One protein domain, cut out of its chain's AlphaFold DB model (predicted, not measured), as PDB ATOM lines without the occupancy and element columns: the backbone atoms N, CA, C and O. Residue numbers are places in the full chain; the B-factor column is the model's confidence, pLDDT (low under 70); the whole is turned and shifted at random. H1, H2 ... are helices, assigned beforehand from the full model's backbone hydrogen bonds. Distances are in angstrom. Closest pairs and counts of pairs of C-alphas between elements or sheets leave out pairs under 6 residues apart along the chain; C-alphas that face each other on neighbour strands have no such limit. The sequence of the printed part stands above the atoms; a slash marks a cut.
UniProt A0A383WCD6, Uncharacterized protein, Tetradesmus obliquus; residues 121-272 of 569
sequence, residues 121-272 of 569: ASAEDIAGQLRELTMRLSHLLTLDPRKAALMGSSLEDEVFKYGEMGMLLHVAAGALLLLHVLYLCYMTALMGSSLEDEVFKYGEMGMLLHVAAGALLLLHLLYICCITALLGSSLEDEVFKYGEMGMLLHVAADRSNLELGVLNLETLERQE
ATOM      1  N   ALA A 121     -22.404  33.052 -13.670       96.94
ATOM      2  CA  ALA A 121     -21.099  32.847 -14.284       96.94
ATOM      3  C   ALA A 121     -21.215  32.370 -15.739       96.94
ATOM      4  O   ALA A 121     -22.022  31.494 -16.073       96.94
ATOM      5  N   SER A 122     -20.372  32.923 -16.614       96.00
ATOM      6  CA  SER A 122     -20.278  32.450 -17.994       96.00
ATOM      7  C   SER A 122     -19.560  31.095 -18.068       96.00
ATOM      8  O   SER A 122     -18.815  30.714 -17.163       96.00
ATOM      9  N   ALA A 123     -19.741  30.358 -19.170       94.19
ATOM     10  CA  ALA A 123     -18.990  29.123 -19.403       94.19
ATOM     11  C   ALA A 123     -17.464  29.361 -19.414       94.19
ATOM     12  O   ALA A 123     -16.717  28.498 -18.963       94.19
ATOM     13  N   GLU A 124     -17.008  30.537 -19.864       95.94
ATOM     14  CA  GLU A 124     -15.599  30.950 -19.836       95.94
ATOM     15  C   GLU A 124     -15.095  31.164 -18.401       95.94
ATOM     16  O   GLU A 124     -14.044  30.634 -18.042       95.94
ATOM     17  N   ASP A 125     -15.872  31.848 -17.551       96.88
ATOM     18  CA  ASP A 125     -15.521  32.045 -16.136       96.88
ATOM     19  C   ASP A 125     -15.422  30.707 -15.392       96.88
ATOM     20  O   ASP A 125     -14.516  30.492 -14.582       96.88
ATOM     21  N   ILE A 126     -16.349  29.788 -15.676       97.00
ATOM     22  CA  ILE A 126     -16.347  28.451 -15.079       97.00
ATOM     23  C   ILE A 126     -15.152  27.646 -15.598       97.00
ATOM     24  O   ILE A 126     -14.421  27.062 -14.800       97.00
ATOM     25  N   ALA A 127     -14.902  27.639 -16.910       96.31
ATOM     26  CA  ALA A 127     -13.748  26.959 -17.496       96.31
ATOM     27  C   ALA A 127     -12.420  27.495 -16.932       96.31
ATOM     28  O   ALA A 127     -11.521  26.708 -16.642       96.31
ATOM     29  N   GLY A 128     -12.316  28.808 -16.695       95.19
ATOM     30  CA  GLY A 128     -11.173  29.437 -16.033       95.19
ATOM     31  C   GLY A 128     -10.946  28.912 -14.611       95.19
ATOM     32  O   GLY A 128      -9.825  28.528 -14.269       95.19
ATOM     33  N   GLN A 129     -12.007  28.810 -13.806       96.19
ATOM     34  CA  GLN A 129     -11.932  28.240 -12.453       96.19
ATOM     35  C   GLN A 129     -11.558  26.751 -12.471       96.19
ATOM     36  O   GLN A 129     -10.720  26.302 -11.688       96.19
ATOM     37  N   LEU A 130     -12.133  25.979 -13.396       96.12
ATOM     38  CA  LEU A 130     -11.813  24.562 -13.568       96.12
ATOM     39  C   LEU A 130     -10.365  24.349 -14.011       96.12
ATOM     40  O   LEU A 130      -9.695  23.447 -13.501       96.12
ATOM     41  N   ARG A 131      -9.856  25.199 -14.910       94.88
ATOM     42  CA  ARG A 131      -8.448  25.215 -15.319       94.88
ATOM     43  C   ARG A 131      -7.538  25.453 -14.128       94.88
ATOM     44  O   ARG A 131      -6.581  24.708 -13.937       94.88
ATOM     45  N   GLU A 132      -7.832  26.472 -13.326       93.38
ATOM     46  CA  GLU A 132      -7.034  26.806 -12.149       93.38
ATOM     47  C   GLU A 132      -6.963  25.632 -11.164       93.38
ATOM     48  O   GLU A 132      -5.867  25.219 -10.777       93.38
ATOM     49  N   LEU A 133      -8.111  25.040 -10.820       95.06
ATOM     50  CA  LEU A 133      -8.177  23.872  -9.937       95.06
ATOM     51  C   LEU A 133      -7.425  22.669 -10.526       95.06
ATOM     52  O   LEU A 133      -6.660  22.011  -9.822       95.06
ATOM     53  N   THR A 134      -7.567  22.416 -11.828       94.19
ATOM     54  CA  THR A 134      -6.863  21.323 -12.518       94.19
ATOM     55  C   THR A 134      -5.345  21.515 -12.487       94.19
ATOM     56  O   THR A 134      -4.604  20.569 -12.216       94.19
ATOM     57  N   MET A 135      -4.856  22.742 -12.694       90.56
ATOM     58  CA  MET A 135      -3.425  23.054 -12.619       90.56
ATOM     59  C   MET A 135      -2.871  22.876 -11.201       90.56
ATOM     60  O   MET A 135      -1.780  22.326 -11.037       90.56
ATOM     61  N   ARG A 136      -3.627  23.279 -10.170       91.12
ATOM     62  CA  ARG A 136      -3.252  23.055  -8.764       91.12
ATOM     63  C   ARG A 136      -3.192  21.566  -8.426       91.12
ATOM     64  O   ARG A 136      -2.203  21.117  -7.850       91.12
ATOM     65  N   LEU A 137      -4.189  20.788  -8.847       93.44
ATOM     66  CA  LEU A 137      -4.195  19.331  -8.683       93.44
ATOM     67  C   LEU A 137      -3.008  18.672  -9.391       93.44
ATOM     68  O   LEU A 137      -2.354  17.807  -8.809       93.44
ATOM     69  N   SER A 138      -2.689  19.104 -10.613       92.19
ATOM     70  CA  SER A 138      -1.524  18.618 -11.359       92.19
ATOM     71  C   SER A 138      -0.230  18.871 -10.585       92.19
ATOM     72  O   SER A 138       0.554  17.947 -10.363       92.19
ATOM     73  N   HIS A 139      -0.052  20.091 -10.067       88.56
ATOM     74  CA  HIS A 139       1.097  20.439  -9.236       88.56
ATOM     75  C   HIS A 139       1.193  19.550  -7.984       88.56
ATOM     76  O   HIS A 139       2.226  18.918  -7.755       88.56
ATOM     77  N   LEU A 140       0.106  19.406  -7.222       88.62
ATOM     78  CA  LEU A 140       0.083  18.580  -6.009       88.62
ATOM     79  C   LEU A 140       0.348  17.091  -6.301       88.62
ATOM     80  O   LEU A 140       1.051  16.432  -5.538       88.62
ATOM     81  N   LEU A 141      -0.130  16.565  -7.434       89.31
ATOM     82  CA  LEU A 141       0.174  15.197  -7.872       89.31
ATOM     83  C   LEU A 141       1.651  14.993  -8.241       89.31
ATOM     84  O   LEU A 141       2.163  13.882  -8.074       89.31
ATOM     85  N   THR A 142       2.331  16.026  -8.748       85.81
ATOM     86  CA  THR A 142       3.779  15.969  -9.031       85.81
ATOM     87  C   THR A 142       4.636  16.078  -7.774       85.81
ATOM     88  O   THR A 142       5.717  15.492  -7.729       85.81
ATOM     89  N   LEU A 143       4.143  16.770  -6.742       74.06
ATOM     90  CA  LEU A 143       4.833  16.934  -5.464       74.06
ATOM     91  C   LEU A 143       4.785  15.689  -4.569       74.06
ATOM     92  O   LEU A 143       5.540  15.644  -3.601       74.06
ATOM     93  N   ASP A 144       3.941  14.688  -4.866       63.56
ATOM     94  CA  ASP A 144       3.853  13.459  -4.067       63.56
ATOM     95  C   ASP A 144       5.248  12.801  -3.957       63.56
ATOM     96  O   ASP A 144       5.767  12.237  -4.934       63.56
ATOM     97  N   PRO A 145       5.879  12.845  -2.769       51.81
ATOM     98  CA  PRO A 145       7.299  12.553  -2.598       51.81
ATOM     99  C   PRO A 145       7.652  11.092  -2.902       51.81
ATOM    100  O   PRO A 145       8.813  10.774  -3.162       51.81
ATOM    101  N   ARG A 146       6.664  10.185  -2.943       53.56
ATOM    102  CA  ARG A 146       6.887   8.793  -3.369       53.56
ATOM    103  C   ARG A 146       7.119   8.665  -4.876       53.56
ATOM    104  O   ARG A 146       7.813   7.742  -5.288       53.56
ATOM    105  N   LYS A 147       6.581   9.580  -5.695       45.19
ATOM    106  CA  LYS A 147       6.855   9.656  -7.140       45.19
ATOM    107  C   LYS A 147       8.120  10.446  -7.455       45.19
ATOM    108  O   LYS A 147       8.789  10.073  -8.409       45.19
ATOM    109  N   ALA A 148       8.509  11.427  -6.640       43.78
ATOM    110  CA  ALA A 148       9.828  12.061  -6.758       43.78
ATOM    111  C   ALA A 148      10.979  11.041  -6.612       43.78
ATOM    112  O   ALA A 148      12.001  11.162  -7.271       43.78
ATOM    113  N   ALA A 149      10.781   9.971  -5.832       44.88
ATOM    114  CA  ALA A 149      11.738   8.866  -5.715       44.88
ATOM    115  C   ALA A 149      11.674   7.818  -6.856       44.88
ATOM    116  O   ALA A 149      12.548   6.959  -6.936       44.88
ATOM    117  N   LEU A 150      10.644   7.847  -7.715       41.59
ATOM    118  CA  LEU A 150      10.367   6.824  -8.744       41.59
ATOM    119  C   LEU A 150      10.364   7.369 -10.186       41.59
ATOM    120  O   LEU A 150      10.602   6.607 -11.120       41.59
ATOM    121  N   MET A 151      10.114   8.665 -10.394       41.00
ATOM    122  CA  MET A 151      10.140   9.321 -11.705       41.00
ATOM    123  C   MET A 151      11.518   9.942 -11.940       41.00
ATOM    124  O   MET A 151      11.733  11.129 -11.719       41.00
ATOM    125  N   GLY A 152      12.454   9.094 -12.365       43.25
ATOM    126  CA  GLY A 152      13.828   9.476 -12.669       43.25
ATOM    127  C   GLY A 152      13.956  10.643 -13.658       43.25
ATOM    128  O   GLY A 152      13.282  10.699 -14.688       43.25
ATOM    129  N   SER A 153      14.869  11.548 -13.301       41.12
ATOM    130  CA  SER A 153      15.682  12.468 -14.112       41.12
ATOM    131  C   SER A 153      15.038  13.493 -15.052       41.12
ATOM    132  O   SER A 153      15.758  14.374 -15.496       41.12
ATOM    133  N   SER A 154      13.743  13.440 -15.384       48.00
ATOM    134  CA  SER A 154      13.152  14.422 -16.327       48.00
ATOM    135  C   SER A 154      12.415  15.572 -15.629       48.00
ATOM    136  O   SER A 154      12.503  16.720 -16.051       48.00
ATOM    137  N   LEU A 155      11.724  15.287 -14.519       43.69
ATOM    138  CA  LEU A 155      11.052  16.319 -13.717       43.69
ATOM    139  C   LEU A 155      11.994  16.971 -12.694       43.69
ATOM    140  O   LEU A 155      11.717  18.073 -12.226       43.69
ATOM    141  N   GLU A 156      13.109  16.301 -12.371       47.38
ATOM    142  CA  GLU A 156      14.178  16.888 -11.567       47.38
ATOM    143  C   GLU A 156      14.694  18.157 -12.242       47.38
ATOM    144  O   GLU A 156      14.787  19.154 -11.559       47.38
ATOM    145  N   ASP A 157      14.871  18.218 -13.564       50.03
ATOM    146  CA  ASP A 157      15.350  19.445 -14.221       50.03
ATOM    147  C   ASP A 157      14.360  20.625 -14.156       50.03
ATOM    148  O   ASP A 157      14.790  21.778 -14.089       50.03
ATOM    149  N   GLU A 158      13.040  20.393 -14.145       46.41
ATOM    150  CA  GLU A 158      12.058  21.485 -14.032       46.41
ATOM    151  C   GLU A 158      11.779  21.890 -12.584       46.41
ATOM    152  O   GLU A 158      11.768  23.082 -12.276       46.41
ATOM    153  N   VAL A 159      11.619  20.934 -11.668       48.72
ATOM    154  CA  VAL A 159      11.456  21.233 -10.237       48.72
ATOM    155  C   VAL A 159      12.762  21.765  -9.650       48.72
ATOM    156  O   VAL A 159      12.721  22.669  -8.820       48.72
ATOM    157  N   PHE A 160      13.919  21.297 -10.125       49.16
ATOM    158  CA  PHE A 160      15.207  21.915  -9.830       49.16
ATOM    159  C   PHE A 160      15.294  23.280 -10.492       49.16
ATOM    160  O   PHE A 160      15.718  24.178  -9.805       49.16
ATOM    161  N   LYS A 161      14.793  23.541 -11.707       52.16
ATOM    162  CA  LYS A 161      14.726  24.925 -12.227       52.16
ATOM    163  C   LYS A 161      13.847  25.856 -11.395       52.16
ATOM    164  O   LYS A 161      14.227  27.006 -11.206       52.16
ATOM    165  N   TYR A 162      12.697  25.409 -10.891       49.75
ATOM    166  CA  TYR A 162      11.831  26.242 -10.042       49.75
ATOM    167  C   TYR A 162      12.359  26.362  -8.609       49.75
ATOM    168  O   TYR A 162      12.276  27.432  -8.011       49.75
ATOM    169  N   GLY A 163      12.963  25.303  -8.070       56.34
ATOM    170  CA  GLY A 163      13.665  25.308  -6.789       56.34
ATOM    171  C   GLY A 163      14.970  26.101  -6.843       56.34
ATOM    172  O   GLY A 163      15.287  26.819  -5.905       56.34
ATOM    173  N   GLU A 164      15.687  26.051  -7.959       53.50
ATOM    174  CA  GLU A 164      16.882  26.830  -8.270       53.50
ATOM    175  C   GLU A 164      16.486  28.273  -8.527       53.50
ATOM    176  O   GLU A 164      17.107  29.133  -7.934       53.50
ATOM    177  N   MET A 165      15.403  28.582  -9.251       51.88
ATOM    178  CA  MET A 165      14.868  29.951  -9.315       51.88
ATOM    179  C   MET A 165      14.418  30.449  -7.942       51.88
ATOM    180  O   MET A 165      14.693  31.594  -7.602       51.88
ATOM    181  N   GLY A 166      13.773  29.611  -7.130       54.97
ATOM    182  CA  GLY A 166      13.351  29.957  -5.774       54.97
ATOM    183  C   GLY A 166      14.534  30.209  -4.839       54.97
ATOM    184  O   GLY A 166      14.542  31.208  -4.120       54.97
ATOM    185  N   MET A 167      15.563  29.359  -4.891       56.00
ATOM    186  CA  MET A 167      16.823  29.531  -4.165       56.00
ATOM    187  C   MET A 167      17.621  30.715  -4.698       56.00
ATOM    188  O   MET A 167      18.153  31.473  -3.901       56.00
ATOM    189  N   LEU A 168      17.681  30.924  -6.011       59.19
ATOM    190  CA  LEU A 168      18.355  32.060  -6.633       59.19
ATOM    191  C   LEU A 168      17.644  33.358  -6.252       59.19
ATOM    192  O   LEU A 168      18.313  34.337  -5.955       59.19
ATOM    193  N   LEU A 169      16.308  33.360  -6.172       59.81
ATOM    194  CA  LEU A 169      15.517  34.490  -5.692       59.81
ATOM    195  C   LEU A 169      15.726  34.720  -4.188       59.81
ATOM    196  O   LEU A 169      15.859  35.866  -3.773       59.81
ATOM    197  N   HIS A 170      15.814  33.664  -3.373       56.84
ATOM    198  CA  HIS A 170      16.153  33.758  -1.944       56.84
ATOM    199  C   HIS A 170      17.580  34.276  -1.715       56.84
ATOM    200  O   HIS A 170      17.794  35.158  -0.887       56.84
ATOM    201  N   VAL A 171      18.560  33.772  -2.465       65.44
ATOM    202  CA  VAL A 171      19.965  34.196  -2.403       65.44
ATOM    203  C   VAL A 171      20.114  35.617  -2.937       65.44
ATOM    204  O   VAL A 171      20.812  36.418  -2.321       65.44
ATOM    205  N   ALA A 172      19.420  35.974  -4.020       62.84
ATOM    206  CA  ALA A 172      19.385  37.336  -4.540       62.84
ATOM    207  C   ALA A 172      18.728  38.293  -3.539       62.84
ATOM    208  O   ALA A 172      19.282  39.356  -3.277       62.84
ATOM    209  N   ALA A 173      17.607  37.910  -2.921       61.38
ATOM    210  CA  ALA A 173      16.961  38.694  -1.868       61.38
ATOM    211  C   ALA A 173      17.882  38.869  -0.648       61.38
ATOM    212  O   ALA A 173      18.030  39.982  -0.148       61.38
ATOM    213  N   GLY A 174      18.573  37.808  -0.217       67.12
ATOM    214  CA  GLY A 174      19.565  37.866   0.857       67.12
ATOM    215  C   GLY A 174      20.772  38.748   0.519       67.12
ATOM    216  O   GLY A 174      21.207  39.546   1.347       67.12
ATOM    217  N   ALA A 175      21.281  38.670  -0.713       68.25
ATOM    218  CA  ALA A 175      22.374  39.509  -1.197       68.25
ATOM    219  C   ALA A 175      21.961  40.984  -1.309       68.25
ATOM    220  O   ALA A 175      22.737  41.866  -0.947       68.25
ATOM    221  N   LEU A 176      20.731  41.261  -1.748       68.88
ATOM    222  CA  LEU A 176      20.159  42.608  -1.791       68.88
ATOM    223  C   LEU A 176      19.969  43.181  -0.382       68.88
ATOM    224  O   LEU A 176      20.285  44.347  -0.162       68.88
ATOM    225  N   LEU A 177      19.538  42.363   0.583       71.69
ATOM    226  CA  LEU A 177      19.442  42.761   1.988       71.69
ATOM    227  C   LEU A 177      20.827  43.097   2.565       71.69
ATOM    228  O   LEU A 177      20.998  44.136   3.198       71.69
ATOM    229  N   LEU A 178      21.834  42.259   2.296       71.62
ATOM    230  CA  LEU A 178      23.216  42.496   2.720       71.62
ATOM    231  C   LEU A 178      23.790  43.770   2.082       71.62
ATOM    232  O   LEU A 178      24.409  44.579   2.772       71.62
ATOM    233  N   LEU A 179      23.554  43.979   0.785       71.75
ATOM    234  CA  LEU A 179      23.969  45.185   0.069       71.75
ATOM    235  C   LEU A 179      23.294  46.433   0.651       71.75
ATOM    236  O   LEU A 179      23.948  47.460   0.810       71.75
ATOM    237  N   HIS A 180      22.017  46.333   1.025       69.31
ATOM    238  CA  HIS A 180      21.281  47.414   1.672       69.31
ATOM    239  C   HIS A 180      21.866  47.758   3.049       69.31
ATOM    240  O   HIS A 180      22.081  48.931   3.349       69.31
ATOM    241  N   VAL A 181      22.212  46.750   3.859       72.38
ATOM    242  CA  VAL A 181      22.885  46.947   5.156       72.38
ATOM    243  C   VAL A 181      24.266  47.581   4.974       72.38
ATOM    244  O   VAL A 181      24.592  48.545   5.663       72.38
ATOM    245  N   LEU A 182      25.070  47.095   4.025       71.75
ATOM    246  CA  LEU A 182      26.390  47.661   3.731       71.75
ATOM    247  C   LEU A 182      26.297  49.105   3.226       71.75
ATOM    248  O   LEU A 182      27.101  49.944   3.629       71.75
ATOM    249  N   TYR A 183      25.298  49.412   2.397       73.31
ATOM    250  CA  TYR A 183      25.034  50.766   1.927       73.31
ATOM    251  C   TYR A 183      24.612  51.695   3.070       73.31
ATOM    252  O   TYR A 183      25.154  52.790   3.185       73.31
ATOM    253  N   LEU A 184      23.717  51.258   3.961       72.19
ATOM    254  CA  LEU A 184      23.344  52.024   5.155       72.19
ATOM    255  C   LEU A 184      24.557  52.284   6.056       72.19
ATOM    256  O   LEU A 184      24.754  53.413   6.501       72.19
ATOM    257  N   CYS A 185      25.415  51.282   6.271       70.94
ATOM    258  CA  CYS A 185      26.668  51.448   7.012       70.94
ATOM    259  C   CYS A 185      27.611  52.457   6.338       70.94
ATOM    260  O   CYS A 185      28.176  53.314   7.015       70.94
ATOM    261  N   TYR A 186      27.749  52.400   5.010       73.88
ATOM    262  CA  TYR A 186      28.564  53.334   4.231       73.88
ATOM    263  C   TYR A 186      28.021  54.769   4.285       73.88
ATOM    264  O   TYR A 186      28.775  55.704   4.543       73.88
ATOM    265  N   MET A 187      26.708  54.945   4.129       68.69
ATOM    266  CA  MET A 187      26.042  56.245   4.240       68.69
ATOM    267  C   MET A 187      26.158  56.821   5.654       68.69
ATOM    268  O   MET A 187      26.414  58.010   5.814       68.69
ATOM    269  N   THR A 188      26.055  55.978   6.687       69.56
ATOM    270  CA  THR A 188      26.264  56.394   8.085       69.56
ATOM    271  C   THR A 188      27.714  56.823   8.329       69.56
ATOM    272  O   THR A 188      27.954  57.798   9.036       69.56
ATOM    273  N   ALA A 189      28.687  56.144   7.709       66.31
ATOM    274  CA  ALA A 189      30.097  56.523   7.777       66.31
ATOM    275  C   ALA A 189      30.391  57.842   7.033       66.31
ATOM    276  O   ALA A 189      31.148  58.668   7.539       66.31
ATOM    277  N   LEU A 190      29.759  58.075   5.876       61.12
ATOM    278  CA  LEU A 190      29.882  59.323   5.109       61.12
ATOM    279  C   LEU A 190      29.231  60.525   5.808       61.12
ATOM    280  O   LEU A 190      29.786  61.622   5.784       61.12
ATOM    281  N   MET A 191      28.103  60.320   6.493       61.56
ATOM    282  CA  MET A 191      27.425  61.356   7.289       61.56
ATOM    283  C   MET A 191      28.269  61.853   8.480       61.56
ATOM    284  O   MET A 191      27.954  62.885   9.067       61.56
ATOM    285  N   GLY A 192      29.356  61.153   8.831       59.53
ATOM    286  CA  GLY A 192      30.346  61.602   9.814       59.53
ATOM    287  C   GLY A 192      31.406  62.570   9.264       59.53
ATOM    288  O   GLY A 192      32.202  63.094  10.043       59.53
ATOM    289  N   SER A 193      31.442  62.818   7.950       53.88
ATOM    290  CA  SER A 193      32.408  63.722   7.314       53.88
ATOM    291  C   SER A 193      31.746  65.011   6.819       53.88
ATOM    292  O   SER A 193      30.790  64.985   6.056       53.88
ATOM    293  N   SER A 194      32.275  66.151   7.270       59.12
ATOM    294  CA  SER A 194      31.869  67.507   6.880       59.12
ATOM    295  C   SER A 194      32.022  67.730   5.368       59.12
ATOM    296  O   SER A 194      33.116  68.052   4.903       59.12
ATOM    297  N   LEU A 195      30.936  67.594   4.608       55.34
ATOM    298  CA  LEU A 195      30.871  67.885   3.173       55.34
ATOM    299  C   LEU A 195      29.502  68.495   2.850       55.34
ATOM    300  O   LEU A 195      28.529  67.783   2.642       55.34
ATOM    301  N   GLU A 196      29.415  69.825   2.840       59.38
ATOM    302  CA  GLU A 196      28.142  70.554   2.706       59.38
ATOM    303  C   GLU A 196      27.555  70.550   1.275       59.38
ATOM    304  O   GLU A 196      26.373  70.842   1.126       59.38
ATOM    305  N   ASP A 197      28.302  70.132   0.240       56.84
ATOM    306  CA  ASP A 197      27.853  70.221  -1.168       56.84
ATOM    307  C   ASP A 197      27.543  68.879  -1.872       56.84
ATOM    308  O   ASP A 197      26.851  68.869  -2.892       56.84
ATOM    309  N   GLU A 198      27.977  67.722  -1.355       56.34
ATOM    310  CA  GLU A 198      27.667  66.421  -1.992       56.34
ATOM    311  C   GLU A 198      26.422  65.720  -1.420       56.34
ATOM    312  O   GLU A 198      25.847  64.838  -2.064       56.34
ATOM    313  N   VAL A 199      25.937  66.157  -0.254       57.41
ATOM    314  CA  VAL A 199      24.825  65.534   0.492       57.41
ATOM    315  C   VAL A 199      23.528  65.461  -0.324       57.41
ATOM    316  O   VAL A 199      22.759  64.509  -0.180       57.41
ATOM    317  N   PHE A 200      23.298  66.401  -1.248       57.66
ATOM    318  CA  PHE A 200      22.069  66.428  -2.046       57.66
ATOM    319  C   PHE A 200      22.013  65.321  -3.114       57.66
ATOM    320  O   PHE A 200      20.974  64.688  -3.294       57.66
ATOM    321  N   LYS A 201      23.140  65.009  -3.776       59.97
ATOM    322  CA  LYS A 201      23.202  63.920  -4.776       59.97
ATOM    323  C   LYS A 201      23.088  62.540  -4.133       59.97
ATOM    324  O   LYS A 201      22.456  61.645  -4.695       59.97
ATOM    325  N   TYR A 202      23.664  62.372  -2.944       61.97
ATOM    326  CA  TYR A 202      23.549  61.124  -2.192       61.97
ATOM    327  C   TYR A 202      22.144  60.916  -1.604       61.97
ATOM    328  O   TYR A 202      21.706  59.771  -1.484       61.97
ATOM    329  N   GLY A 203      21.398  61.991  -1.323       66.38
ATOM    330  CA  GLY A 203      19.995  61.920  -0.901       66.38
ATOM    331  C   GLY A 203      19.056  61.353  -1.973       66.38
ATOM    332  O   GLY A 203      18.241  60.479  -1.675       66.38
ATOM    333  N   GLU A 204      19.199  61.781  -3.233       67.25
ATOM    334  CA  GLU A 204      18.384  61.254  -4.342       67.25
ATOM    335  C   GLU A 204      18.700  59.783  -4.653       67.25
ATOM    336  O   GLU A 204      17.780  58.977  -4.813       67.25
ATOM    337  N   MET A 205      19.983  59.392  -4.662       67.88
ATOM    338  CA  MET A 205      20.362  57.978  -4.816       67.88
ATOM    339  C   MET A 205      19.884  57.115  -3.644       67.88
ATOM    340  O   MET A 205      19.427  55.992  -3.861       67.88
ATOM    341  N   GLY A 206      19.951  57.636  -2.415       70.62
ATOM    342  CA  GLY A 206      19.467  56.944  -1.224       70.62
ATOM    343  C   GLY A 206      17.964  56.670  -1.282       70.62
ATOM    344  O   GLY A 206      17.539  55.550  -0.997       70.62
ATOM    345  N   MET A 207      17.160  57.645  -1.725       70.75
ATOM    346  CA  MET A 207      15.720  57.443  -1.937       70.75
ATOM    347  C   MET A 207      15.432  56.401  -3.018       70.75
ATOM    348  O   MET A 207      14.602  55.520  -2.797       70.75
ATOM    349  N   LEU A 208      16.123  56.457  -4.162       69.88
ATOM    350  CA  LEU A 208      15.912  55.494  -5.246       69.88
ATOM    351  C   LEU A 208      16.233  54.060  -4.793       69.88
ATOM    352  O   LEU A 208      15.471  53.135  -5.074       69.88
ATOM    353  N   LEU A 209      17.324  53.880  -4.039       73.44
ATOM    354  CA  LEU A 209      17.704  52.579  -3.491       73.44
ATOM    355  C   LEU A 209      16.702  52.087  -2.439       73.44
ATOM    356  O   LEU A 209      16.380  50.899  -2.419       73.44
ATOM    357  N   HIS A 210      16.172  52.975  -1.594       70.00
ATOM    358  CA  HIS A 210      15.145  52.610  -0.616       70.00
ATOM    359  C   HIS A 210      13.837  52.172  -1.281       70.00
ATOM    360  O   HIS A 210      13.248  51.177  -0.864       70.00
ATOM    361  N   VAL A 211      13.405  52.874  -2.334       71.62
ATOM    362  CA  VAL A 211      12.208  52.514  -3.108       71.62
ATOM    363  C   VAL A 211      12.412  51.180  -3.828       71.62
ATOM    364  O   VAL A 211      11.534  50.319  -3.771       71.62
ATOM    365  N   ALA A 212      13.578  50.960  -4.441       70.69
ATOM    366  CA  ALA A 212      13.902  49.691  -5.093       70.69
ATOM    367  C   ALA A 212      13.946  48.521  -4.094       70.69
ATOM    368  O   ALA A 212      13.365  47.468  -4.354       70.69
ATOM    369  N   ALA A 213      14.574  48.711  -2.928       75.25
ATOM    370  CA  ALA A 213      14.606  47.709  -1.864       75.25
ATOM    371  C   ALA A 213      13.200  47.410  -1.314       75.25
ATOM    372  O   ALA A 213      12.860  46.246  -1.103       75.25
ATOM    373  N   GLY A 214      12.358  48.436  -1.145       75.94
ATOM    374  CA  GLY A 214      10.959  48.274  -0.743       75.94
ATOM    375  C   GLY A 214      10.134  47.488  -1.766       75.94
ATOM    376  O   GLY A 214       9.394  46.582  -1.389       75.94
ATOM    377  N   ALA A 215      10.306  47.770  -3.061       73.56
ATOM    378  CA  ALA A 215       9.637  47.034  -4.135       73.56
ATOM    379  C   ALA A 215      10.080  45.562  -4.197       73.56
ATOM    380  O   ALA A 215       9.246  44.673  -4.361       73.56
ATOM    381  N   LEU A 216      11.375  45.290  -4.010       77.44
ATOM    382  CA  LEU A 216      11.917  43.930  -3.959       77.44
ATOM    383  C   LEU A 216      11.417  43.152  -2.736       77.44
ATOM    384  O   LEU A 216      11.061  41.984  -2.867       77.44
ATOM    385  N   LEU A 217      11.332  43.797  -1.568       78.81
ATOM    386  CA  LEU A 217      10.759  43.186  -0.367       78.81
ATOM    387  C   LEU A 217       9.272  42.868  -0.558       78.81
ATOM    388  O   LEU A 217       8.835  41.779  -0.197       78.81
ATOM    389  N   LEU A 218       8.503  43.783  -1.161       73.88
ATOM    390  CA  LEU A 218       7.091  43.556  -1.473       73.88
ATOM    391  C   LEU A 218       6.922  42.381  -2.445       73.88
ATOM    392  O   LEU A 218       6.098  41.505  -2.204       73.88
ATOM    393  N   LEU A 219       7.736  42.325  -3.503       76.12
ATOM    394  CA  LEU A 219       7.734  41.216  -4.457       76.12
ATOM    395  C   LEU A 219       8.081  39.886  -3.775       76.12
ATOM    396  O   LEU A 219       7.460  38.866  -4.062       76.12
ATOM    397  N   HIS A 220       9.034  39.894  -2.842       74.62
ATOM    398  CA  HIS A 220       9.420  38.706  -2.091       74.62
ATOM    399  C   HIS A 220       8.324  38.234  -1.130       74.62
ATOM    400  O   HIS A 220       8.038  37.042  -1.069       74.62
ATOM    401  N   LEU A 221       7.673  39.160  -0.420       73.12
ATOM    402  CA  LEU A 221       6.535  38.845   0.444       73.12
ATOM    403  C   LEU A 221       5.352  38.313  -0.364       73.12
ATOM    404  O   LEU A 221       4.740  37.337   0.056       73.12
ATOM    405  N   LEU A 222       5.068  38.888  -1.537       72.19
ATOM    406  CA  LEU A 222       4.050  38.368  -2.452       72.19
ATOM    407  C   LEU A 222       4.413  36.963  -2.940       72.19
ATOM    408  O   LEU A 222       3.573  36.075  -2.877       72.19
ATOM    409  N   TYR A 223       5.665  36.730  -3.337       76.19
ATOM    410  CA  TYR A 223       6.142  35.411  -3.759       76.19
ATOM    411  C   TYR A 223       6.026  34.363  -2.644       76.19
ATOM    412  O   TYR A 223       5.470  33.291  -2.869       76.19
ATOM    413  N   ILE A 224       6.487  34.682  -1.429       71.56
ATOM    414  CA  ILE A 224       6.348  33.798  -0.264       71.56
ATOM    415  C   ILE A 224       4.871  33.565   0.038       71.56
ATOM    416  O   ILE A 224       4.484  32.426   0.252       71.56
ATOM    417  N   CYS A 225       4.026  34.596   0.021       69.50
ATOM    418  CA  CYS A 225       2.599  34.450   0.296       69.50
ATOM    419  C   CYS A 225       1.907  33.574  -0.762       69.50
ATOM    420  O   CYS A 225       1.122  32.705  -0.398       69.50
ATOM    421  N   CYS A 226       2.253  33.731  -2.044       68.75
ATOM    422  CA  CYS A 226       1.782  32.870  -3.129       68.75
ATOM    423  C   CYS A 226       2.237  31.423  -2.934       68.75
ATOM    424  O   CYS A 226       1.413  30.520  -3.016       68.75
ATOM    425  N   ILE A 227       3.513  31.192  -2.610       68.81
ATOM    426  CA  ILE A 227       4.031  29.848  -2.323       68.81
ATOM    427  C   ILE A 227       3.368  29.250  -1.088       68.81
ATOM    428  O   ILE A 227       3.001  28.088  -1.107       68.81
ATOM    429  N   THR A 228       3.185  30.018  -0.020       68.44
ATOM    430  CA  THR A 228       2.593  29.509   1.225       68.44
ATOM    431  C   THR A 228       1.109  29.203   1.029       68.44
ATOM    432  O   THR A 228       0.617  28.219   1.566       68.44
ATOM    433  N   ALA A 229       0.403  29.994   0.214       67.00
ATOM    434  CA  ALA A 229      -0.967  29.704  -0.196       67.00
ATOM    435  C   ALA A 229      -1.050  28.464  -1.105       67.00
ATOM    436  O   ALA A 229      -1.967  27.666  -0.945       67.00
ATOM    437  N   LEU A 230      -0.079  28.270  -2.007       62.38
ATOM    438  CA  LEU A 230       0.029  27.087  -2.874       62.38
ATOM    439  C   LEU A 230       0.414  25.814  -2.103       62.38
ATOM    440  O   LEU A 230      -0.107  24.743  -2.389       62.38
ATOM    441  N   LEU A 231       1.311  25.921  -1.123       65.00
ATOM    442  CA  LEU A 231       1.773  24.808  -0.287       65.00
ATOM    443  C   LEU A 231       0.832  24.516   0.890       65.00
ATOM    444  O   LEU A 231       0.988  23.497   1.557       65.00
ATOM    445  N   GLY A 232      -0.102  25.424   1.181       74.75
ATOM    446  CA  GLY A 232      -1.007  25.320   2.322       74.75
ATOM    447  C   GLY A 232      -2.215  24.415   2.085       74.75
ATOM    448  O   GLY A 232      -2.813  23.961   3.056       74.75
ATOM    449  N   SER A 233      -2.581  24.149   0.827       83.81
ATOM    450  CA  SER A 233      -3.693  23.256   0.490       83.81
ATOM    451  C   SER A 233      -3.219  21.813   0.355       83.81
ATOM    452  O   SER A 233      -2.275  21.537  -0.390       83.81
ATOM    453  N   SER A 234      -3.897  20.886   1.028       90.50
ATOM    454  CA  SER A 234      -3.685  19.459   0.788       90.50
ATOM    455  C   SER A 234      -4.261  19.036  -0.571       90.50
ATOM    456  O   SER A 234      -5.094  19.730  -1.163       90.50
ATOM    457  N   LEU A 235      -3.829  17.874  -1.076       90.62
ATOM    458  CA  LEU A 235      -4.443  17.271  -2.263       90.62
ATOM    459  C   LEU A 235      -5.931  17.003  -2.016       90.62
ATOM    460  O   LEU A 235      -6.742  17.230  -2.910       90.62
ATOM    461  N   GLU A 236      -6.290  16.562  -0.806       91.94
ATOM    462  CA  GLU A 236      -7.684  16.358  -0.428       91.94
ATOM    463  C   GLU A 236      -8.503  17.653  -0.510       91.94
ATOM    464  O   GLU A 236      -9.605  17.622  -1.056       91.94
ATOM    465  N   ASP A 237      -7.964  18.788  -0.052       92.44
ATOM    466  CA  ASP A 237      -8.669  20.078  -0.076       92.44
ATOM    467  C   ASP A 237      -8.934  20.574  -1.502       92.44
ATOM    468  O   ASP A 237     -10.014  21.085  -1.798       92.44
ATOM    469  N   GLU A 238      -7.970  20.435  -2.418       94.69
ATOM    470  CA  GLU A 238      -8.171  20.864  -3.808       94.69
ATOM    471  C   GLU A 238      -9.102  19.909  -4.571       94.69
ATOM    472  O   GLU A 238      -9.927  20.362  -5.369       94.69
ATOM    473  N   VAL A 239      -9.050  18.601  -4.286       94.81
ATOM    474  CA  VAL A 239     -10.029  17.634  -4.817       94.81
ATOM    475  C   VAL A 239     -11.423  17.961  -4.297       94.81
ATOM    476  O   VAL A 239     -12.385  17.920  -5.062       94.81
ATOM    477  N   PHE A 240     -11.532  18.331  -3.019       93.94
ATOM    478  CA  PHE A 240     -12.780  18.764  -2.408       93.94
ATOM    479  C   PHE A 240     -13.345  19.991  -3.128       93.94
ATOM    480  O   PHE A 240     -14.498  19.956  -3.544       93.94
ATOM    481  N   LYS A 241     -12.540  21.039  -3.357       94.81
ATOM    482  CA  LYS A 241     -12.967  22.247  -4.093       94.81
ATOM    483  C   LYS A 241     -13.406  21.942  -5.526       94.81
ATOM    484  O   LYS A 241     -14.397  22.496  -5.998       94.81
ATOM    485  N   TYR A 242     -12.694  21.054  -6.220       95.62
ATOM    486  CA  TYR A 242     -13.088  20.624  -7.562       95.62
ATOM    487  C   TYR A 242     -14.412  19.852  -7.545       95.62
ATOM    488  O   TYR A 242     -15.311  20.147  -8.333       95.62
ATOM    489  N   GLY A 243     -14.559  18.893  -6.626       93.62
ATOM    490  CA  GLY A 243     -15.798  18.140  -6.438       93.62
ATOM    491  C   GLY A 243     -16.972  19.063  -6.121       93.62
ATOM    492  O   GLY A 243     -18.033  18.942  -6.721       93.62
ATOM    493  N   GLU A 244     -16.751  20.043  -5.253       93.69
ATOM    494  CA  GLU A 244     -17.711  21.073  -4.871       93.69
ATOM    495  C   GLU A 244     -18.180  21.927  -6.059       93.69
ATOM    496  O   GLU A 244     -19.382  22.134  -6.233       93.69
ATOM    497  N   MET A 245     -17.252  22.357  -6.920       95.56
ATOM    498  CA  MET A 245     -17.583  23.033  -8.176       95.56
ATOM    499  C   MET A 245     -18.421  22.128  -9.088       95.56
ATOM    500  O   MET A 245     -19.453  22.554  -9.602       95.56
ATOM    501  N   GLY A 246     -18.037  20.857  -9.235       93.50
ATOM    502  CA  GLY A 246     -18.818  19.873  -9.983       93.50
ATOM    503  C   GLY A 246     -20.242  19.706  -9.438       93.50
ATOM    504  O   GLY A 246     -21.199  19.689 -10.211       93.50
ATOM    505  N   MET A 247     -20.413  19.648  -8.111       91.06
ATOM    506  CA  MET A 247     -21.735  19.580  -7.473       91.06
ATOM    507  C   MET A 247     -22.568  20.829  -7.772       91.06
ATOM    508  O   MET A 247     -23.737  20.709  -8.132       91.06
ATOM    509  N   LEU A 248     -21.970  22.020  -7.669       92.75
ATOM    510  CA  LEU A 248     -22.641  23.281  -7.994       92.75
ATOM    511  C   LEU A 248     -23.102  23.322  -9.448       92.75
ATOM    512  O   LEU A 248     -24.241  23.705  -9.714       92.75
ATOM    513  N   LEU A 249     -22.268  22.868 -10.382       94.00
ATOM    514  CA  LEU A 249     -22.636  22.790 -11.795       94.00
ATOM    515  C   LEU A 249     -23.821  21.847 -12.028       94.00
ATOM    516  O   LEU A 249     -24.731  22.194 -12.777       94.00
ATOM    517  N   HIS A 250     -23.853  20.702 -11.344       90.25
ATOM    518  CA  HIS A 250     -24.948  19.731 -11.436       90.25
ATOM    519  C   HIS A 250     -26.256  20.148 -10.748       90.25
ATOM    520  O   HIS A 250     -27.286  19.544 -11.028       90.25
ATOM    521  N   VAL A 251     -26.224  21.087  -9.801       87.75
ATOM    522  CA  VAL A 251     -27.411  21.494  -9.022       87.75
ATOM    523  C   VAL A 251     -27.951  22.846  -9.476       87.75
ATOM    524  O   VAL A 251     -29.160  23.069  -9.494       87.75
ATOM    525  N   ALA A 252     -27.060  23.777  -9.802       89.44
ATOM    526  CA  ALA A 252     -27.409  25.177  -9.983       89.44
ATOM    527  C   ALA A 252     -27.234  25.668 -11.420       89.44
ATOM    528  O   ALA A 252     -27.960  26.583 -11.805       89.44
ATOM    529  N   ALA A 253     -26.331  25.075 -12.206       91.19
ATOM    530  CA  ALA A 253     -25.936  25.582 -13.521       91.19
ATOM    531  C   ALA A 253     -25.964  24.494 -14.611       91.19
ATOM    532  O   ALA A 253     -25.029  24.359 -15.399       91.19
ATOM    533  N   ASP A 254     -27.074  23.755 -14.696       88.12
ATOM    534  CA  ASP A 254     -27.295  22.664 -15.659       88.12
ATOM    535  C   ASP A 254     -26.923  23.018 -17.099       88.12
ATOM    536  O   ASP A 254     -26.331  22.212 -17.819       88.12
ATOM    537  N   ARG A 255     -27.290  24.227 -17.535       89.06
ATOM    538  CA  ARG A 255     -26.979  24.704 -18.882       89.06
ATOM    539  C   ARG A 255     -25.469  24.788 -19.091       89.06
ATOM    540  O   ARG A 255     -24.968  24.197 -20.042       89.06
ATOM    541  N   SER A 256     -24.765  25.473 -18.193       93.31
ATOM    542  CA  SER A 256     -23.309  25.608 -18.250       93.31
ATOM    543  C   SER A 256     -22.632  24.244 -18.147       93.31
ATOM    544  O   SER A 256     -21.695  23.978 -18.882       93.31
ATOM    545  N   ASN A 257     -23.143  23.338 -17.311       93.62
ATOM    546  CA  ASN A 257     -22.625  21.977 -17.190       93.62
ATOM    547  C   ASN A 257     -22.714  21.191 -18.512       93.62
ATOM    548  O   ASN A 257     -21.749  20.552 -18.926       93.62
ATOM    549  N   LEU A 258     -23.854  21.266 -19.211       90.56
ATOM    550  CA  LEU A 258     -24.020  20.636 -20.526       90.56
ATOM    551  C   LEU A 258     -23.134  21.284 -21.597       90.56
ATOM    552  O   LEU A 258     -22.573  20.577 -22.432       90.56
ATOM    553  N   GLU A 259     -23.002  22.612 -21.569       93.19
ATOM    554  CA  GLU A 259     -22.121  23.347 -22.478       93.19
ATOM    555  C   GLU A 259     -20.656  22.941 -22.260       93.19
ATOM    556  O   GLU A 259     -20.010  22.494 -23.203       93.19
ATOM    557  N   LEU A 260     -20.154  22.974 -21.023       95.25
ATOM    558  CA  LEU A 260     -18.798  22.529 -20.663       95.25
ATOM    559  C   LEU A 260     -18.554  21.068 -21.030       95.25
ATOM    560  O   LEU A 260     -17.453  20.706 -21.440       95.25
ATOM    561  N   GLY A 261     -19.599  20.244 -20.933       93.44
ATOM    562  CA  GLY A 261     -19.572  18.855 -21.343       93.44
ATOM    563  C   GLY A 261     -19.077  18.675 -22.773       93.44
ATOM    564  O   GLY A 261     -18.365  17.713 -22.998       93.44
ATOM    565  N   VAL A 262     -19.374  19.579 -23.713       94.75
ATOM    566  CA  VAL A 262     -19.028  19.449 -25.148       94.75
ATOM    567  C   VAL A 262     -17.869  20.345 -25.609       94.75
ATOM    568  O   VAL A 262     -17.565  20.380 -26.803       94.75
ATOM    569  N   LEU A 263     -17.244  21.087 -24.693       96.50
ATOM    570  CA  LEU A 263     -16.162  22.020 -25.001       96.50
ATOM    571  C   LEU A 263     -14.790  21.422 -24.679       96.50
ATOM    572  O   LEU A 263     -14.612  20.703 -23.696       96.50
ATOM    573  N   ASN A 264     -13.798  21.802 -25.479       97.56
ATOM    574  CA  ASN A 264     -12.415  21.821 -25.033       97.56
ATOM    575  C   ASN A 264     -12.237  23.064 -24.145       97.56
ATOM    576  O   ASN A 264     -12.396  24.189 -24.611       97.56
ATOM    577  N   LEU A 265     -11.939  22.872 -22.861       96.12
ATOM    578  CA  LEU A 265     -11.857  23.937 -21.854       96.12
ATOM    579  C   LEU A 265     -10.639  24.856 -22.034       96.12
ATOM    580  O   LEU A 265     -10.568  25.906 -21.399       96.12
ATOM    581  N   GLU A 266      -9.679  24.483 -22.882       93.25
ATOM    582  CA  GLU A 266      -8.528  25.320 -23.220       93.25
ATOM    583  C   GLU A 266      -8.811  26.241 -24.412       93.25
ATOM    584  O   GLU A 266      -8.415  27.406 -24.386       93.25
ATOM    585  N   THR A 267      -9.509  25.745 -25.438       97.06
ATOM    586  CA  THR A 267      -9.850  26.534 -26.637       97.06
ATOM    587  C   THR A 267     -11.229  27.189 -26.563       97.06
ATOM    588  O   THR A 267     -11.503  28.108 -27.329       97.06
ATOM    589  N   LEU A 268     -12.093  26.720 -25.656       96.75
ATOM    590  CA  LEU A 268     -13.525  27.041 -25.572       96.75
ATOM    591  C   LEU A 268     -14.293  26.747 -26.871       96.75
ATOM    592  O   LEU A 268     -15.370  27.291 -27.113       96.75
ATOM    593  N   GLU A 269     -13.758  25.851 -27.699       96.94
ATOM    594  CA  GLU A 269     -14.402  25.381 -28.920       96.94
ATOM    595  C   GLU A 269     -15.082  24.031 -28.683       96.94
ATOM    596  O   GLU A 269     -14.636  23.211 -27.875       96.94
ATOM    597  N   ARG A 270     -16.176  23.779 -29.412       96.25
ATOM    598  CA  ARG A 270     -16.833  22.468 -29.397       96.25
ATOM    599  C   ARG A 270     -15.914  21.448 -30.049       96.25
ATOM    600  O   ARG A 270     -15.678  21.509 -31.254       96.25
ATOM    601  N   GLN A 271     -15.430  20.509 -29.253       96.19
ATOM    602  CA  GLN A 271     -14.517  19.473 -29.701       96.19
ATOM    603  C   GLN A 271     -14.816  18.187 -28.940       96.19
ATOM    604  O   GLN A 271     -14.926  18.184 -27.716       96.19
ATOM    605  N   GLU A 272     -14.940  17.087 -29.674       94.38
ATOM    606  CA  GLU A 272     -15.031  15.765 -29.066       94.38
ATOM    607  C   GLU A 272     -13.635  15.272 -28.661       94.38
ATOM    608  O   GLU A 272     -12.672  15.487 -29.410       94.38
TER     609      GLU A 272
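AT A GLANCE: This is residues 121 to 272 of the 569 residues of an uncharacterized protein of Tetradesmus obliquus (UniProt A0A383WCD6). A long, open helical hairpin, H3 and H4, makes an arm joined at one end to a smaller head, in which H1 and H5 run side by side with short H6 at the end far from the arm. The arm stands about perpendicular to the head, making an L, and the tip of the hairpin, residues 192 to 198, sticks out. The printed part has 152 residues with six named helices, H1 to H6 in order, and no named strand: the class is all helix. It is extended, with a radius of gyration of the C-alphas of 24.8 A and spans of 78 by 40 by 26 A.

HOW THE PARTS SIT: H1, residues 123 to 143, touches H5, residues 235 to 252, which touches H1 with residues 235 to 242 alone; the C-alphas of Leu 140 and Leu 235 are the closest, 6.0 A apart, and the two helices run opposite ways at a shallow tilt of 21 degrees. H2, residues 145 to 148, is close to H1 but not clearly touching, with closest C-alphas Thr 142 and Ala 148 at 7.6 A. H3, residues 155 to 190, forms a hairpin with H4, residues 199 to 231; they touch through residues 173 to 180 and 213 to 220 alone, closest at C-alphas Leu 176 and Ala 213, 7.5 A. Their tilt is shallow, 29 degrees, opposite ways. H1 and H4 are close but not clearly touching, about perpendicular at 85 degrees, with closest C-alphas Arg 136 and Leu 230 at 7.9 A. H6, residues 254 to 261, touches H1 at Ala 123 and Ser 256, whose C-alphas are the closest, 5.7 A. H5 and H6 only just touch, with 3 pairs of C-alphas within 8 A, and only at the corner. Every O i to N i+4 pair is within hydrogen-bond range in H1, H3, H4, H5 and H6; H2 is too short for one.

IN THESE COORDINATES: H1 starts at C-alpha 123 (-18.990, 29.123, -19.403) and is 30.2 A long. H3 measures 50.6 A, H4 46.8 A and H5 25.5 A. H6 ends at C-alpha 261 (-19.572, 18.855, -21.343).

THE WHOLE: The farthest C-alphas, Ser 194 and Glu 272, are 78.5 A apart. The printed part has no cut and no long link. Its mean pLDDT is 75.2, with residues 144 to 176 and 187 to 205 among those under 70.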